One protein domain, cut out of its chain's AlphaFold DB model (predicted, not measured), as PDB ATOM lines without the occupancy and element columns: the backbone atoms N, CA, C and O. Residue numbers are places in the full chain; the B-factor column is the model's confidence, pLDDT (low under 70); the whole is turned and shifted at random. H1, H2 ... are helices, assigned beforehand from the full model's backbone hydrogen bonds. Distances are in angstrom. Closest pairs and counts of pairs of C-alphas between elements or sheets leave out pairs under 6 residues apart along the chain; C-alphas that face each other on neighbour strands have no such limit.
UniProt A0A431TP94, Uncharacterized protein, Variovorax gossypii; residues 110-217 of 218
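What this domain is: This is residues 110 to 217 of the 218 residues of an uncharacterized protein of Variovorax gossypii (UniProt A0A431TP94). A long helix, H1, runs through the model; H2 folds back along its later part, while a second helical hairpin, H4 and H5, crosses H1, H4 at residues 117 to 124 and H5 at residues 125 to 132, and short H3 packs on H1, H2 and H5. Residues 110 to 116 of H1 stick out, and small H6 follows at the end of H5. The printed part has 108 residues with six named helices, H1 to H6 in order, and no named strand: all helix. It is compact, with a radius of gyration of the C-alphas of 13.7 A, yet elongated in outline, spanning 45 by 26 by 23 A.

Where its parts are: H1, residues 110 to 136, begins with C-alpha 110 at (164.569, 145.694, 194.061) and is 38.4 A long. H2 is residues 142 to 157, 21.2 A; H3 is residues 161 to 168; H4 is residues 171 to 182, 16.7 A. H5, residues 193 to 209, is 24.4 A long, and H6, residues 211 to 216, ends with C-alpha 216 at (136.083, 142.242, 221.977).

How they stand to each other: H1 is the hub. With residues 123 to 135 alone it touches H2 in a hairpin at a shallow tilt of 9 degrees, opposite ways; the closest C-alphas, Ala 130 and Glu 149, are 5.7 A apart. H1 touches H3 at a steep tilt of 51 degrees, closest at the C-alphas of Cys 127 and Ala 164, 5.0 A. With residues 117 to 124 alone it touches H4, about perpendicular at 83 degrees, closest at the C-alphas of Thr 124 and Ala 173, 5.9 A. H1 touches H5 at a steep tilt of 67 degrees, closest at the C-alphas of Ala 128 and Ala 199, 5.2 A. H4 and H5 form a hairpin at 26 degrees, closest at the C-alphas of Lys 181 and Ile 193, 7.0 A. H6 only just touches H2, with 3 pairs of C-alphas within 8 A, closest Met 143 and Leu 216, 7.0 A. H2 is apart from H4 and H5. In the six helices every O i to N i+4 pair is within hydrogen-bond range.

The domain as a whole: The C-alphas farthest apart, Ala 110 and Ala 140, are 47.3 A apart. The printed part has no cut and no long link. Mean pLDDT of the printed part is 82.9; residues 110 to 113, 184, 187 to 189 and 208 to 217 are under 70.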
ATOM      1  N   ALA A 110     164.868 147.089 193.754       59.25
ATOM      2  CA  ALA A 110     164.569 145.694 194.061       59.25
ATOM      3  C   ALA A 110     164.704 145.372 195.562       59.25
ATOM      4  O   ALA A 110     163.809 144.764 196.138       59.25
ATOM      5  N   THR A 111     165.757 145.849 196.226       65.69
ATOM      6  CA  THR A 111     165.989 145.647 197.665       65.69
ATOM      7  C   THR A 111     165.003 146.444 198.520       65.69
ATOM      8  O   THR A 111     164.505 145.943 199.524       65.69
ATOM      9  N   ALA A 112     164.661 147.673 198.123       65.81
ATOM     10  CA  ALA A 112     163.643 148.464 198.820       65.81
ATOM     11  C   ALA A 112     162.238 147.847 198.682       65.81
ATOM     12  O   ALA A 112     161.472 147.828 199.647       65.81
ATOM     13  N   ALA A 113     161.911 147.314 197.502       69.75
ATOM     14  CA  ALA A 113     160.676 146.580 197.259       69.75
ATOM     15  C   ALA A 113     160.632 145.277 198.069       69.75
ATOM     16  O   ALA A 113     159.630 145.031 198.734       69.75
ATOM     17  N   ALA A 114     161.727 144.509 198.095       72.81
ATOM     18  CA  ALA A 114     161.848 143.292 198.895       72.81
ATOM     19  C   ALA A 114     161.687 143.571 200.397       72.81
ATOM     20  O   ALA A 114     160.930 142.883 201.068       72.81
ATOM     21  N   ARG A 115     162.299 144.640 200.924       74.94
ATOM     22  CA  ARG A 115     162.122 145.051 202.331       74.94
ATOM     23  C   ARG A 115     160.692 145.453 202.649       74.94
ATOM     24  O   ARG A 115     160.158 145.059 203.675       74.94
ATOM     25  N   LYS A 116     160.055 146.225 201.770       81.31
ATOM     26  CA  LYS A 116     158.649 146.605 201.941       81.31
ATOM     27  C   LYS A 116     157.738 145.378 201.906       81.31
ATOM     28  O   LYS A 116     156.761 145.326 202.649       81.31
ATOM     29  N   LEU A 117     158.038 144.426 201.028       83.00
ATOM     30  CA  LEU A 117     157.316 143.166 200.933       83.00
ATOM     31  C   LEU A 117     157.485 142.348 202.215       83.00
ATOM     32  O   LEU A 117     156.499 141.874 202.766       83.00
ATOM     33  N   GLU A 118     158.704 142.286 202.740       84.25
ATOM     34  CA  GLU A 118     159.030 141.609 203.991       84.25
ATOM     35  C   GLU A 118     158.350 142.258 205.207       84.25
ATOM     36  O   GLU A 118     157.718 141.581 206.014       84.25
ATOM     37  N   GLU A 119     158.357 143.589 205.308       86.38
ATOM     38  CA  GLU A 119     157.619 144.318 206.346       86.38
ATOM     39  C   GLU A 119     156.109 144.048 206.277       86.38
ATOM     40  O   GLU A 119     155.447 143.894 207.308       86.38
ATOM     41  N   LEU A 120     155.545 143.977 205.066       90.44
ATOM     42  CA  LEU A 120     154.143 143.615 204.866       90.44
ATOM     43  C   LEU A 120     153.877 142.152 205.234       90.44
ATOM     44  O   LEU A 120     152.830 141.872 205.825       90.44
ATOM     45  N   ARG A 121     154.812 141.243 204.942       89.44
ATOM     46  CA  ARG A 121     154.739 139.827 205.321       89.44
ATOM     47  C   ARG A 121     154.687 139.676 206.836       89.44
ATOM     48  O   ARG A 121     153.704 139.147 207.351       89.44
ATOM     49  N   VAL A 122     155.669 140.231 207.548       90.00
ATOM     50  CA  VAL A 122     155.746 140.202 209.019       90.00
ATOM     51  C   VAL A 122     154.482 140.792 209.639       90.00
ATOM     52  O   VAL A 122     153.849 140.165 210.485       90.00
ATOM     53  N   ARG A 123     154.044 141.963 209.161       92.50
ATOM     54  CA  ARG A 123     152.813 142.597 209.646       92.50
ATOM     55  C   ARG A 123     151.581 141.717 209.444       92.50
ATOM     56  O   ARG A 123     150.718 141.686 210.317       92.50
ATOM     57  N   THR A 124     151.482 141.020 208.312       93.50
ATOM     58  CA  THR A 124     150.368 140.104 208.019       93.50
ATOM     59  C   THR A 124     150.357 138.925 208.985       93.50
ATOM     60  O   THR A 124     149.308 138.625 209.554       93.50
ATOM     61  N   ILE A 125     151.520 138.316 209.237       92.06
ATOM     62  CA  ILE A 125     151.677 137.205 210.187       92.06
ATOM     63  C   ILE A 125     151.323 137.653 211.612       92.06
ATOM     64  O   ILE A 125     150.518 136.998 212.274       92.06
ATOM     65  N   ASP A 126     151.842 138.794 212.070       93.12
ATOM     66  CA  ASP A 126     151.573 139.306 213.419       93.12
ATOM     67  C   ASP A 126     150.090 139.647 213.620       93.12
ATOM     68  O   ASP A 126     149.496 139.291 214.641       93.12
ATOM     69  N   CYS A 127     149.461 140.294 212.629       93.94
ATOM     70  CA  CYS A 127     148.031 140.598 212.669       93.94
ATOM     71  C   CYS A 127     147.191 139.315 212.714       93.94
ATOM     72  O   CYS A 127     146.269 139.214 213.525       93.94
ATOM     73  N   ALA A 128     147.511 138.329 211.869       93.94
ATOM     74  CA  ALA A 128     146.809 137.049 211.837       93.94
ATOM     75  C   ALA A 128     146.954 136.292 213.162       93.94
ATOM     76  O   ALA A 128     145.960 135.821 213.717       93.94
ATOM     77  N   GLY A 129     148.171 136.245 213.711       93.19
ATOM     78  CA  GLY A 129     148.460 135.607 214.990       93.19
ATOM     79  C   GLY A 129     147.672 136.226 216.139       93.19
ATOM     80  O   GLY A 129     147.043 135.498 216.905       93.19
ATOM     81  N   ALA A 130     147.635 137.557 216.222       92.50
ATOM     82  CA  ALA A 130     146.861 138.262 217.239       92.50
ATOM     83  C   ALA A 130     145.357 137.953 217.134       92.50
ATOM     84  O   ALA A 130     144.718 137.619 218.133       92.50
ATOM     85  N   VAL A 131     144.788 138.000 215.923       92.75
ATOM     86  CA  VAL A 131     143.365 137.693 215.695       92.75
ATOM     87  C   VAL A 131     143.035 136.250 216.086       92.75
ATOM     88  O   VAL A 131     142.023 136.014 216.750       92.75
ATOM     89  N   LEU A 132     143.887 135.288 215.726       93.69
ATOM     90  CA  LEU A 132     143.703 133.883 216.093       93.69
ATOM     91  C   LEU A 132     143.801 133.665 217.599       93.69
ATOM     92  O   LEU A 132     142.948 132.977 218.156       93.69
ATOM     93  N   ARG A 133     144.802 134.247 218.268       93.69
ATOM     94  CA  ARG A 133     144.987 134.096 219.719       93.69
ATOM     95  C   ARG A 133     143.810 134.668 220.496       93.69
ATOM     96  O   ARG A 133     143.269 133.988 221.361       93.69
ATOM     97  N   VAL A 134     143.333 135.856 220.123       90.88
ATOM     98  CA  VAL A 134     142.140 136.456 220.743       90.88
ATOM     99  C   VAL A 134     140.887 135.614 220.484       90.88
ATOM    100  O   VAL A 134     140.062 135.447 221.381       90.88
ATOM    101  N   HIS A 135     140.736 135.056 219.279       89.69
ATOM    102  CA  HIS A 135     139.597 134.198 218.951       89.69
ATOM    103  C   HIS A 135     139.613 132.868 219.719       89.69
ATOM    104  O   HIS A 135     138.568 132.423 220.187       89.69
ATOM    105  N   ARG A 136     140.791 132.247 219.851       91.19
ATOM    106  CA  ARG A 136     140.998 130.965 220.545       91.19
ATOM    107  C   ARG A 136     140.966 131.104 222.072       91.19
ATOM    108  O   ARG A 136     140.790 130.098 222.753       91.19
ATOM    109  N   ALA A 137     141.124 132.314 222.611       90.06
ATOM    110  CA  ALA A 137     141.076 132.562 224.048       90.06
ATOM    111  C   ALA A 137     139.705 132.204 224.649       90.06
ATOM    112  O   ALA A 137     138.648 132.556 224.102       90.06
ATOM    113  N   ALA A 138     139.740 131.546 225.810       87.81
ATOM    114  CA  ALA A 138     138.559 131.275 226.620       87.81
ATOM    115  C   ALA A 138     137.889 132.589 227.054       87.81
ATOM    116  O   ALA A 138     138.563 133.603 227.239       87.81
ATOM    117  N   ASP A 139     136.567 132.578 227.247       83.62
ATOM    118  CA  ASP A 139     135.800 133.797 227.555       83.62
ATOM    119  C   ASP A 139     136.338 134.537 228.794       83.62
ATOM    120  O   ASP A 139     136.430 135.764 228.780       83.62
ATOM    121  N   ALA A 140     136.771 133.795 229.821       85.69
ATOM    122  CA  ALA A 140     137.328 134.349 231.056       85.69
ATOM    123  C   ALA A 140     138.660 135.105 230.861       85.69
ATOM    124  O   ALA A 140     138.957 136.028 231.614       85.69
ATOM    125  N   GLU A 141     139.450 134.747 229.845       90.38
ATOM    126  CA  GLU A 141     140.789 135.309 229.598       90.38
ATOM    127  C   GLU A 141     140.826 136.242 228.382       90.38
ATOM    128  O   GLU A 141     141.787 136.991 228.190       90.38
ATOM    129  N   ARG A 142     139.771 136.244 227.559       86.75
ATOM    130  CA  ARG A 142     139.738 136.940 226.265       86.75
ATOM    131  C   ARG A 142     140.072 138.423 226.372       86.75
ATOM    132  O   ARG A 142     140.809 138.935 225.533       86.75
ATOM    133  N   MET A 143     139.579 139.110 227.404       87.00
ATOM    134  CA  MET A 143     139.877 140.532 227.613       87.00
ATOM    135  C   MET A 143     141.345 140.793 227.943       87.00
ATOM    136  O   MET A 143     141.883 141.828 227.547       87.00
ATOM    137  N   GLN A 144     141.996 139.876 228.657       90.12
ATOM    138  CA  GLN A 144     143.413 139.994 228.975       90.12
ATOM    139  C   GLN A 144     144.259 139.736 227.726       90.12
ATOM    140  O   GLN A 144     145.071 140.585 227.363       90.12
ATOM    141  N   VAL A 145     143.970 138.654 226.993       91.06
ATOM    142  CA  VAL A 145     144.638 138.336 225.718       91.06
ATOM    143  C   VAL A 145     144.477 139.478 224.713       91.06
ATOM    144  O   VAL A 145     145.445 139.890 224.083       91.06
ATOM    145  N   LEU A 146     143.283 140.066 224.602       89.50
ATOM    146  CA  LEU A 146     143.040 141.223 223.741       89.50
ATOM    147  C   LEU A 146     143.929 142.424 224.098       89.50
ATOM    148  O   LEU A 146     144.460 143.080 223.200       89.50
ATOM    149  N   LYS A 147     144.080 142.732 225.391       89.56
ATOM    150  CA  LYS A 147     144.936 143.834 225.855       89.56
ATOM    151  C   LYS A 147     146.407 143.551 225.578       89.56
ATOM    152  O   LYS A 147     147.110 144.448 225.111       89.56
ATOM    153  N   ASP A 148     146.858 142.329 225.841       91.88
ATOM    154  CA  ASP A 148     148.251 141.934 225.647       91.88
ATOM    155  C   ASP A 148     148.632 141.959 224.164       91.88
ATOM    156  O   ASP A 148     149.594 142.635 223.792       91.88
ATOM    157  N   GLU A 149     147.822 141.346 223.299       92.69
ATOM    158  CA  GLU A 149     148.006 141.396 221.845       92.69
ATOM    159  C   GLU A 149     147.887 142.824 221.305       92.69
ATOM    160  O   GLU A 149     148.676 143.246 220.460       92.69
ATOM    161  N   GLY A 150     146.945 143.612 221.831       88.62
ATOM    162  CA  GLY A 150     146.802 145.023 221.485       88.62
ATOM    163  C   GLY A 150     148.056 145.834 221.812       88.62
ATOM    164  O   GLY A 150     148.485 146.651 221.001       88.62
ATOM    165  N   ARG A 151     148.688 145.587 222.965       89.44
ATOM    166  CA  ARG A 151     149.946 146.243 223.346       89.44
ATOM    167  C   ARG A 151     151.096 145.832 222.427       89.44
ATOM    168  O   ARG A 151     151.842 146.708 221.993       89.44
ATOM    169  N   LEU A 152     151.218 144.543 222.110       89.56
ATOM    170  CA  LEU A 152     152.258 144.033 221.209       89.56
ATOM    171  C   LEU A 152     152.121 144.633 219.802       89.56
ATOM    172  O   LEU A 152     153.082 145.182 219.262       89.56
ATOM    173  N   LEU A 153     150.910 144.627 219.239       88.50
ATOM    174  CA  LEU A 153     150.632 145.241 217.939       88.50
ATOM    175  C   LEU A 153     150.841 146.758 217.946       88.50
ATOM    176  O   LEU A 153     151.314 147.320 216.954       88.50
ATOM    177  N   GLN A 154     150.529 147.437 219.051       86.19
ATOM    178  CA  GLN A 154     150.751 148.874 219.170       86.19
ATOM    179  C   GLN A 154     152.246 149.214 219.169       86.19
ATOM    180  O   GLN A 154     152.648 150.203 218.553       86.19
ATOM    181  N   GLN A 155     153.069 148.395 219.825       79.00
ATOM    182  CA  GLN A 155     154.521 148.565 219.859       79.00
ATOM    183  C   GLN A 155     155.163 148.268 218.499       79.00
ATOM    184  O   GLN A 155     155.966 149.068 218.024       79.00
ATOM    185  N   ALA A 156     154.783 147.160 217.858       80.81
ATOM    186  CA  ALA A 156     155.399 146.718 216.608       80.81
ATOM    187  C   ALA A 156     154.896 147.497 215.379       80.81
ATOM    188  O   ALA A 156     155.687 147.929 214.543       80.81
ATOM    189  N   HIS A 157     153.579 147.711 215.282       86.69
ATOM    190  CA  HIS A 157     152.914 148.173 214.053       86.69
ATOM    191  C   HIS A 157     152.027 149.406 214.248       86.69
ATOM    192  O   HIS A 157     151.455 149.902 213.273       86.69
ATOM    193  N   ARG A 158     151.902 149.912 215.485       86.44
ATOM    194  CA  ARG A 158     150.970 150.991 215.872       86.44
ATOM    195  C   ARG A 158     149.517 150.671 215.508       86.44
ATOM    196  O   ARG A 158     148.793 151.528 215.000       86.44
ATOM    197  N   LEU A 159     149.119 149.419 215.723       86.69
ATOM    198  CA  LEU A 159     147.778 148.919 215.449       86.69
ATOM    199  C   LEU A 159     147.095 148.415 216.718       86.69
ATOM    200  O   LEU A 159     147.729 147.861 217.608       86.69
ATOM    201  N   THR A 160     145.768 148.523 216.732       90.06
ATOM    202  CA  THR A 160     144.912 147.757 217.644       90.06
ATOM    203  C   THR A 160     144.564 146.402 217.022       90.06
ATOM    204  O   THR A 160     144.678 146.231 215.807       90.06
ATOM    205  N   VAL A 161     144.059 145.454 217.818       89.38
ATOM    206  CA  VAL A 161     143.541 144.173 217.294       89.38
ATOM    207  C   VAL A 161     142.382 144.393 216.308       89.38
ATOM    208  O   VAL A 161     142.290 143.699 215.299       89.38
ATOM    209  N   PHE A 162     141.544 145.412 216.536       89.31
ATOM    210  CA  PHE A 162     140.494 145.807 215.592       89.31
ATOM    211  C   PHE A 162     141.085 146.236 214.243       89.31
ATOM    212  O   PHE A 162     140.710 145.715 213.194       89.31
ATOM    213  N   SER A 163     142.061 147.145 214.264       89.00
ATOM    214  CA  SER A 163     142.723 147.619 213.045       89.00
ATOM    215  C   SER A 163     143.551 146.525 212.361       89.00
ATOM    216  O   SER A 163     143.718 146.562 211.146       89.00
ATOM    217  N   ALA A 164     144.055 145.544 213.113       91.94
ATOM    218  CA  ALA A 164     144.701 144.357 212.566       91.94
ATOM    219  C   ALA A 164     143.707 143.478 211.795       91.94
ATOM    220  O   ALA A 164     144.007 143.075 210.675       91.94
ATOM    221  N   ALA A 165     142.500 143.251 212.327       91.75
ATOM    222  CA  ALA A 165     141.452 142.536 211.600       91.75
ATOM    223  C   ALA A 165     141.060 143.260 210.297       91.75
ATOM    224  O   ALA A 165     140.996 142.624 209.252       91.75
ATOM    225  N   GLN A 166     140.897 144.587 210.328       91.25
ATOM    226  CA  GLN A 166     140.640 145.377 209.112       91.25
ATOM    227  C   GLN A 166     141.798 145.326 208.108       91.25
ATOM    228  O   GLN A 166     141.590 145.337 206.900       91.25
ATOM    229  N   PHE A 167     143.042 145.294 208.590       93.50
ATOM    230  CA  PHE A 167     144.200 145.148 207.716       93.50
ATOM    231  C   PHE A 167     144.184 143.798 206.983       93.50
ATOM    232  O   PHE A 167     144.478 143.762 205.790       93.50
ATOM    233  N   LEU A 168     143.809 142.717 207.676       94.00
ATOM    234  CA  LEU A 168     143.741 141.362 207.118       94.00
ATOM    235  C   LEU A 168     142.674 141.189 206.031       94.00
ATOM    236  O   LEU A 168     142.835 140.313 205.190       94.00
ATOM    237  N   THR A 169     141.607 141.992 206.029       92.19
ATOM    238  CA  THR A 169     140.591 141.982 204.956       92.19
ATOM    239  C   THR A 169     140.953 142.900 203.783       92.19
ATOM    240  O   THR A 169     140.202 143.016 202.817       92.19
ATOM    241  N   GLY A 170     142.110 143.569 203.849       91.62
ATOM    242  CA  GLY A 170     142.573 144.501 202.831       91.62
ATOM    243  C   GLY A 170     143.468 143.871 201.761       91.62
ATOM    244  O   GLY A 170     144.220 142.930 202.005       91.62
ATOM    245  N   LYS A 171     143.509 144.528 200.594       91.00
ATOM    246  CA  LYS A 171     144.282 144.117 199.405       91.00
ATOM    247  C   LYS A 171     145.750 143.752 199.681       91.00
ATOM    248  O   LYS A 171     146.289 142.848 199.061       91.00
ATOM    249  N   LYS A 172     146.413 144.456 200.606       89.75
ATOM    250  CA  LYS A 172     147.830 144.207 200.928       89.75
ATOM    251  C   LYS A 172     148.048 142.867 201.634       89.75
ATOM    252  O   LYS A 172     149.072 142.239 201.403       89.75
ATOM    253  N   ALA A 173     147.122 142.455 202.498       90.50
ATOM    254  CA  ALA A 173     147.194 141.150 203.145       90.50
ATOM    255  C   ALA A 173     146.911 140.038 202.124       90.50
ATOM    256  O   ALA A 173     147.635 139.047 202.093       90.50
ATOM    257  N   ASP A 174     145.941 140.246 201.227       90.81
ATOM    258  CA  ASP A 174     145.645 139.309 200.134       90.81
ATOM    259  C   ASP A 174     146.854 139.081 199.211       90.81
ATOM    260  O   ASP A 174     147.155 137.940 198.864       90.81
ATOM    261  N   GLU A 175     147.573 140.150 198.848       90.19
ATOM    262  CA  GLU A 175     148.808 140.074 198.054       90.19
ATOM    263  C   GLU A 175     149.871 139.200 198.743       90.19
ATOM    264  O   GLU A 175     150.440 138.311 198.113       90.19
ATOM    265  N   ILE A 176     150.091 139.378 200.051       91.81
ATOM    266  CA  ILE A 176     151.033 138.551 200.824       91.81
ATOM    267  C   ILE A 176     150.590 137.086 200.872       91.81
ATOM    268  O   ILE A 176     151.408 136.188 200.691       91.81
ATOM    269  N   LEU A 177     149.301 136.820 201.089       88.75
ATOM    270  CA  LEU A 177     148.785 135.451 201.160       88.75
ATOM    271  C   LEU A 177     148.876 134.724 199.822       88.75
ATOM    272  O   LEU A 177     149.108 133.515 199.804       88.75
ATOM    273  N   ALA A 178     148.701 135.440 198.710       87.00
ATOM    274  CA  ALA A 178     148.913 134.886 197.381       87.00
ATOM    275  C   ALA A 178     150.374 134.452 197.197       87.00
ATOM    276  O   ALA A 178     150.607 133.321 196.781       87.00
ATOM    277  N   LEU A 179     151.328 135.302 197.587       84.69
ATOM    278  CA  LEU A 179     152.765 135.028 197.475       84.69
ATOM    279  C   LEU A 179     153.236 133.891 198.394       84.69
ATOM    280  O   LEU A 179     154.024 133.045 197.983       84.69
ATOM    281  N   LEU A 180     152.711 133.815 199.621       83.56
ATOM    282  CA  LEU A 180     152.966 132.683 200.522       83.56
ATOM    283  C   LEU A 180     152.403 131.377 199.944       83.56
ATOM    284  O   LEU A 180     153.025 130.325 200.042       83.56
ATOM    285  N   LYS A 181     151.230 131.434 199.299       84.00
ATOM    286  CA  LYS A 181     150.607 130.265 198.667       84.00
ATOM    287  C   LYS A 181     151.380 129.772 197.441       84.00
ATOM    288  O   LYS A 181     151.367 128.573 197.177       84.00
ATOM    289  N   THR A 182     151.999 130.669 196.675       80.31
ATOM    290  CA  THR A 182     152.819 130.298 195.511       80.31
ATOM    291  C   THR A 182     154.230 129.856 195.893       80.31
ATOM    292  O   THR A 182     154.925 129.305 195.044       80.31
ATOM    293  N   GLY A 183     154.641 130.048 197.153       75.19
ATOM    294  CA  GLY A 183     156.005 129.781 197.615       75.19
ATOM    295  C   GLY A 183     157.011 130.854 197.189       75.19
ATOM    296  O   GLY A 183     158.211 130.640 197.297       75.19
ATOM    297  N   GLU A 184     156.541 132.006 196.696       69.62
ATOM    298  CA  GLU A 184     157.393 133.167 196.390       69.62
ATOM    299  C   GLU A 184     157.834 133.914 197.657       69.62
ATOM    300  O   GLU A 184     158.785 134.694 197.628       69.62
ATOM    301  N   LEU A 185     157.141 133.674 198.772       72.50
ATOM    302  CA  LEU A 185     157.541 134.085 200.110       72.50
ATOM    303  C   LEU A 185     157.525 132.873 201.036       72.50
ATOM    304  O   LEU A 185     156.577 132.086 201.016       72.50
ATOM    305  N   ASP A 186     158.524 132.784 201.907       71.75
ATOM    306  CA  ASP A 186     158.552 131.764 202.946       71.75
ATOM    307  C   ASP A 186     157.576 132.121 204.074       71.75
ATOM    308  O   ASP A 186     157.595 133.224 204.643       71.75
ATOM    309  N   SER A 187     156.720 131.166 204.439       63.50
ATOM    310  CA  SER A 187     156.038 131.212 205.728       63.50
ATOM    311  C   SER A 187     157.062 130.830 206.791       63.50
ATOM    312  O   SER A 187     157.457 129.670 206.880       63.50
ATOM    313  N   GLU A 188     157.511 131.792 207.594       62.50
ATOM    314  CA  GLU A 188     158.235 131.441 208.819       62.50
ATOM    315  C   GLU A 188     157.372 130.505 209.677       62.50
ATOM    316  O   GLU A 188     156.145 130.622 209.679       62.50
ATOM    317  N   GLU A 189     158.013 129.634 210.463       58.91
ATOM    318  CA  GLU A 189     157.405 128.574 211.291       58.91
ATOM    319  C   GLU A 189     156.370 129.048 212.340       58.91
ATOM    320  O   GLU A 189     155.856 128.250 213.120       58.91
ATOM    321  N   LYS A 190     156.035 130.342 212.391       72.50
ATOM    322  CA  LYS A 190     155.105 130.913 213.372       72.50
ATOM    323  C   LYS A 190     153.634 130.615 213.079       72.50
ATOM    324  O   LYS A 190     152.872 130.508 214.035       72.50
ATOM    325  N   LEU A 191     153.222 130.550 211.809       81.56
ATOM    326  CA  LEU A 191     151.835 130.275 211.399       81.56
ATOM    327  C   LEU A 191     151.799 129.562 210.047       81.56
ATOM    328  O   LEU A 191     152.465 129.997 209.106       81.56
ATOM    329  N   SER A 192     150.963 128.529 209.920       88.50
ATOM    330  CA  SER A 192     150.743 127.882 208.620       88.50
ATOM    331  C   SER A 192     149.864 128.733 207.692       88.50
ATOM    332  O   SER A 192     149.121 129.619 208.128       88.50
ATOM    333  N   ILE A 193     149.894 128.445 206.385       86.88
ATOM    334  CA  ILE A 193     149.034 129.117 205.394       86.88
ATOM    335  C   ILE A 193     147.545 128.902 205.722       86.88
ATOM    336  O   ILE A 193     146.721 129.798 205.521       86.88
ATOM    337  N   GLU A 194     147.185 127.735 206.255       88.69
ATOM    338  CA  GLU A 194     145.831 127.413 206.714       88.69
ATOM    339  C   GLU A 194     145.419 128.300 207.888       88.69
ATOM    340  O   GLU A 194     144.300 128.817 207.900       88.69
ATOM    341  N   GLU A 195     146.318 128.527 208.846       90.94
ATOM    342  CA  GLU A 195     146.063 129.420 209.974       90.94
ATOM    343  C   GLU A 195     145.904 130.870 209.518       90.94
ATOM    344  O   GLU A 195     144.957 131.544 209.929       90.94
ATOM    345  N   LEU A 196     146.755 131.339 208.605       90.56
ATOM    346  CA  LEU A 196     146.625 132.673 208.020       90.56
ATOM    347  C   LEU A 196     145.276 132.851 207.303       90.56
ATOM    348  O   LEU A 196     144.590 133.858 207.489       90.56
ATOM    349  N   ARG A 197     144.840 131.845 206.536       91.31
ATOM    350  CA  ARG A 197     143.519 131.840 205.888       91.31
ATOM    351  C   ARG A 197     142.379 131.830 206.899       91.31
ATOM    352  O   ARG A 197     141.407 132.564 206.714       91.31
ATOM    353  N   ALA A 198     142.495 131.045 207.966       92.12
ATOM    354  CA  ALA A 198     141.514 131.029 209.044       92.12
ATOM    355  C   ALA A 198     141.408 132.407 209.717       92.12
ATOM    356  O   ALA A 198     140.302 132.886 209.961       92.12
ATOM    357  N   ALA A 199     142.533 133.092 209.942       92.69
ATOM    358  CA  ALA A 199     142.551 134.443 210.495       92.69
ATOM    359  C   ALA A 199     141.814 135.452 209.597       92.69
ATOM    360  O   ALA A 199     141.009 136.242 210.092       92.69
ATOM    361  N   VAL A 200     142.025 135.394 208.277       92.56
ATOM    362  CA  VAL A 200     141.310 136.245 207.309       92.56
ATOM    363  C   VAL A 200     139.818 135.933 207.271       92.56
ATOM    364  O   VAL A 200     138.994 136.848 207.217       92.56
ATOM    365  N   GLN A 201     139.432 134.658 207.322       91.38
ATOM    366  CA  GLN A 201     138.019 134.278 207.391       91.38
ATOM    367  C   GLN A 201     137.360 134.809 208.667       91.38
ATOM    368  O   GLN A 201     136.259 135.357 208.609       91.38
ATOM    369  N   LEU A 202     138.045 134.711 209.809       90.56
ATOM    370  CA  LEU A 202     137.585 135.290 211.068       90.56
ATOM    371  C   LEU A 202     137.427 136.809 210.954       90.56
ATOM    372  O   LEU A 202     136.360 137.325 211.280       90.56
ATOM    373  N   ALA A 203     138.432 137.510 210.426       89.00
ATOM    374  CA  ALA A 203     138.392 138.955 210.212       89.00
ATOM    375  C   ALA A 203     137.203 139.387 209.332       89.00
ATOM    376  O   ALA A 203     136.429 140.258 209.728       89.00
ATOM    377  N   ASN A 204     136.980 138.700 208.206       86.31
ATOM    378  CA  ASN A 204     135.834 138.936 207.322       86.31
ATOM    379  C   ASN A 204     134.489 138.707 208.025       86.31
ATOM    380  O   ASN A 204     133.544 139.484 207.859       86.31
ATOM    381  N   ASN A 205     134.384 137.646 208.828       83.50
ATOM    382  CA  ASN A 205     133.169 137.350 209.584       83.50
ATOM    383  C   ASN A 205     132.874 138.439 210.618       83.50
ATOM    384  O   ASN A 205     131.713 138.800 210.832       83.50
ATOM    385  N   TYR A 206     133.910 138.987 211.243       79.44
ATOM    386  CA  TYR A 206     133.765 140.059 212.211       79.44
ATOM    387  C   TYR A 206     133.372 141.402 211.588       79.44
ATOM    388  O   TYR A 206     132.564 142.119 212.180       79.44
ATOM    389  N   GLU A 207     133.888 141.714 210.398       71.12
ATOM    390  CA  GLU A 207     133.518 142.912 209.639       71.12
ATOM    391  C   GLU A 207     132.053 142.844 209.183       71.12
ATOM    392  O   GLU A 207     131.281 143.771 209.417       71.12
ATOM    393  N   ARG A 208     131.624 141.695 208.642       65.94
ATOM    394  CA  ARG A 208     130.244 141.483 208.170       65.94
ATOM    395  C   ARG A 208     129.201 141.491 209.278       65.94
ATOM    396  O   ARG A 208     128.074 141.920 209.058       65.94
ATOM    397  N   THR A 209     129.541 140.967 210.453       61.62
ATOM    398  CA  THR A 209     128.581 140.869 211.561       61.62
ATOM    399  C   THR A 209     128.558 142.109 212.450       61.62
ATOM    400  O   THR A 209     127.710 142.182 213.335       61.62
ATOM    401  N   GLY A 210     129.503 143.047 212.292       56.91
ATOM    402  CA  GLY A 210     129.710 144.162 213.226       56.91
ATOM    403  C   GLY A 210     130.073 143.719 214.655       56.91
ATOM    404  O   GLY A 210     130.256 144.548 215.546       56.91
ATOM    405  N   LYS A 211     130.202 142.406 214.901       57.66
ATOM    406  CA  LYS A 211     130.385 141.813 216.231       57.66
ATOM    407  C   LYS A 211     131.821 141.893 216.734       57.66
ATOM    408  O   LYS A 211     132.065 141.438 217.847       57.66
ATOM    409  N   LEU A 212     132.761 142.468 215.973       53.81
ATOM    410  CA  LEU A 212     134.117 142.676 216.489       53.81
ATOM    411  C   LEU A 212     134.086 143.579 217.730       53.81
ATOM    412  O   LEU A 212     134.771 143.288 218.697       53.81
ATOM    413  N   LEU A 213     133.223 144.600 217.762       48.19
ATOM    414  CA  LEU A 213     133.044 145.438 218.952       48.19
ATOM    415  C   LEU A 213     132.317 144.693 220.081       48.19
ATOM    416  O   LEU A 213     132.761 144.754 221.214       48.19
ATOM    417  N   VAL A 214     131.280 143.908 219.769       49.41
ATOM    418  CA  VAL A 214     130.457 143.206 220.779       49.41
ATOM    419  C   VAL A 214     131.170 141.997 221.412       49.41
ATOM    420  O   VAL A 214     130.865 141.622 222.536       49.41
ATOM    421  N   ARG A 215     132.117 141.355 220.711       49.66
ATOM    422  CA  ARG A 215     132.893 140.212 221.243       49.66
ATOM    423  C   ARG A 215     134.258 140.590 221.817       49.66
ATOM    424  O   ARG A 215     134.798 139.804 222.593       49.66
ATOM    425  N   LEU A 216     134.824 141.731 221.419       49.56
ATOM    426  CA  LEU A 216     136.083 142.242 221.977       49.56
ATOM    427  C   LEU A 216     135.866 143.244 223.116       49.56
ATOM    428  O   LEU A 216     136.795 143.510 223.868       49.56
ATOM    429  N   TYR A 217     134.657 143.778 223.255       44.75
ATOM    430  CA  TYR A 217     134.239 144.623 224.367       44.75
ATOM    431  C   TYR A 217     132.838 144.163 224.811       44.75
ATOM    432  O   TYR A 217     131.851 144.703 224.311       44.75
TER     433      TYR A 217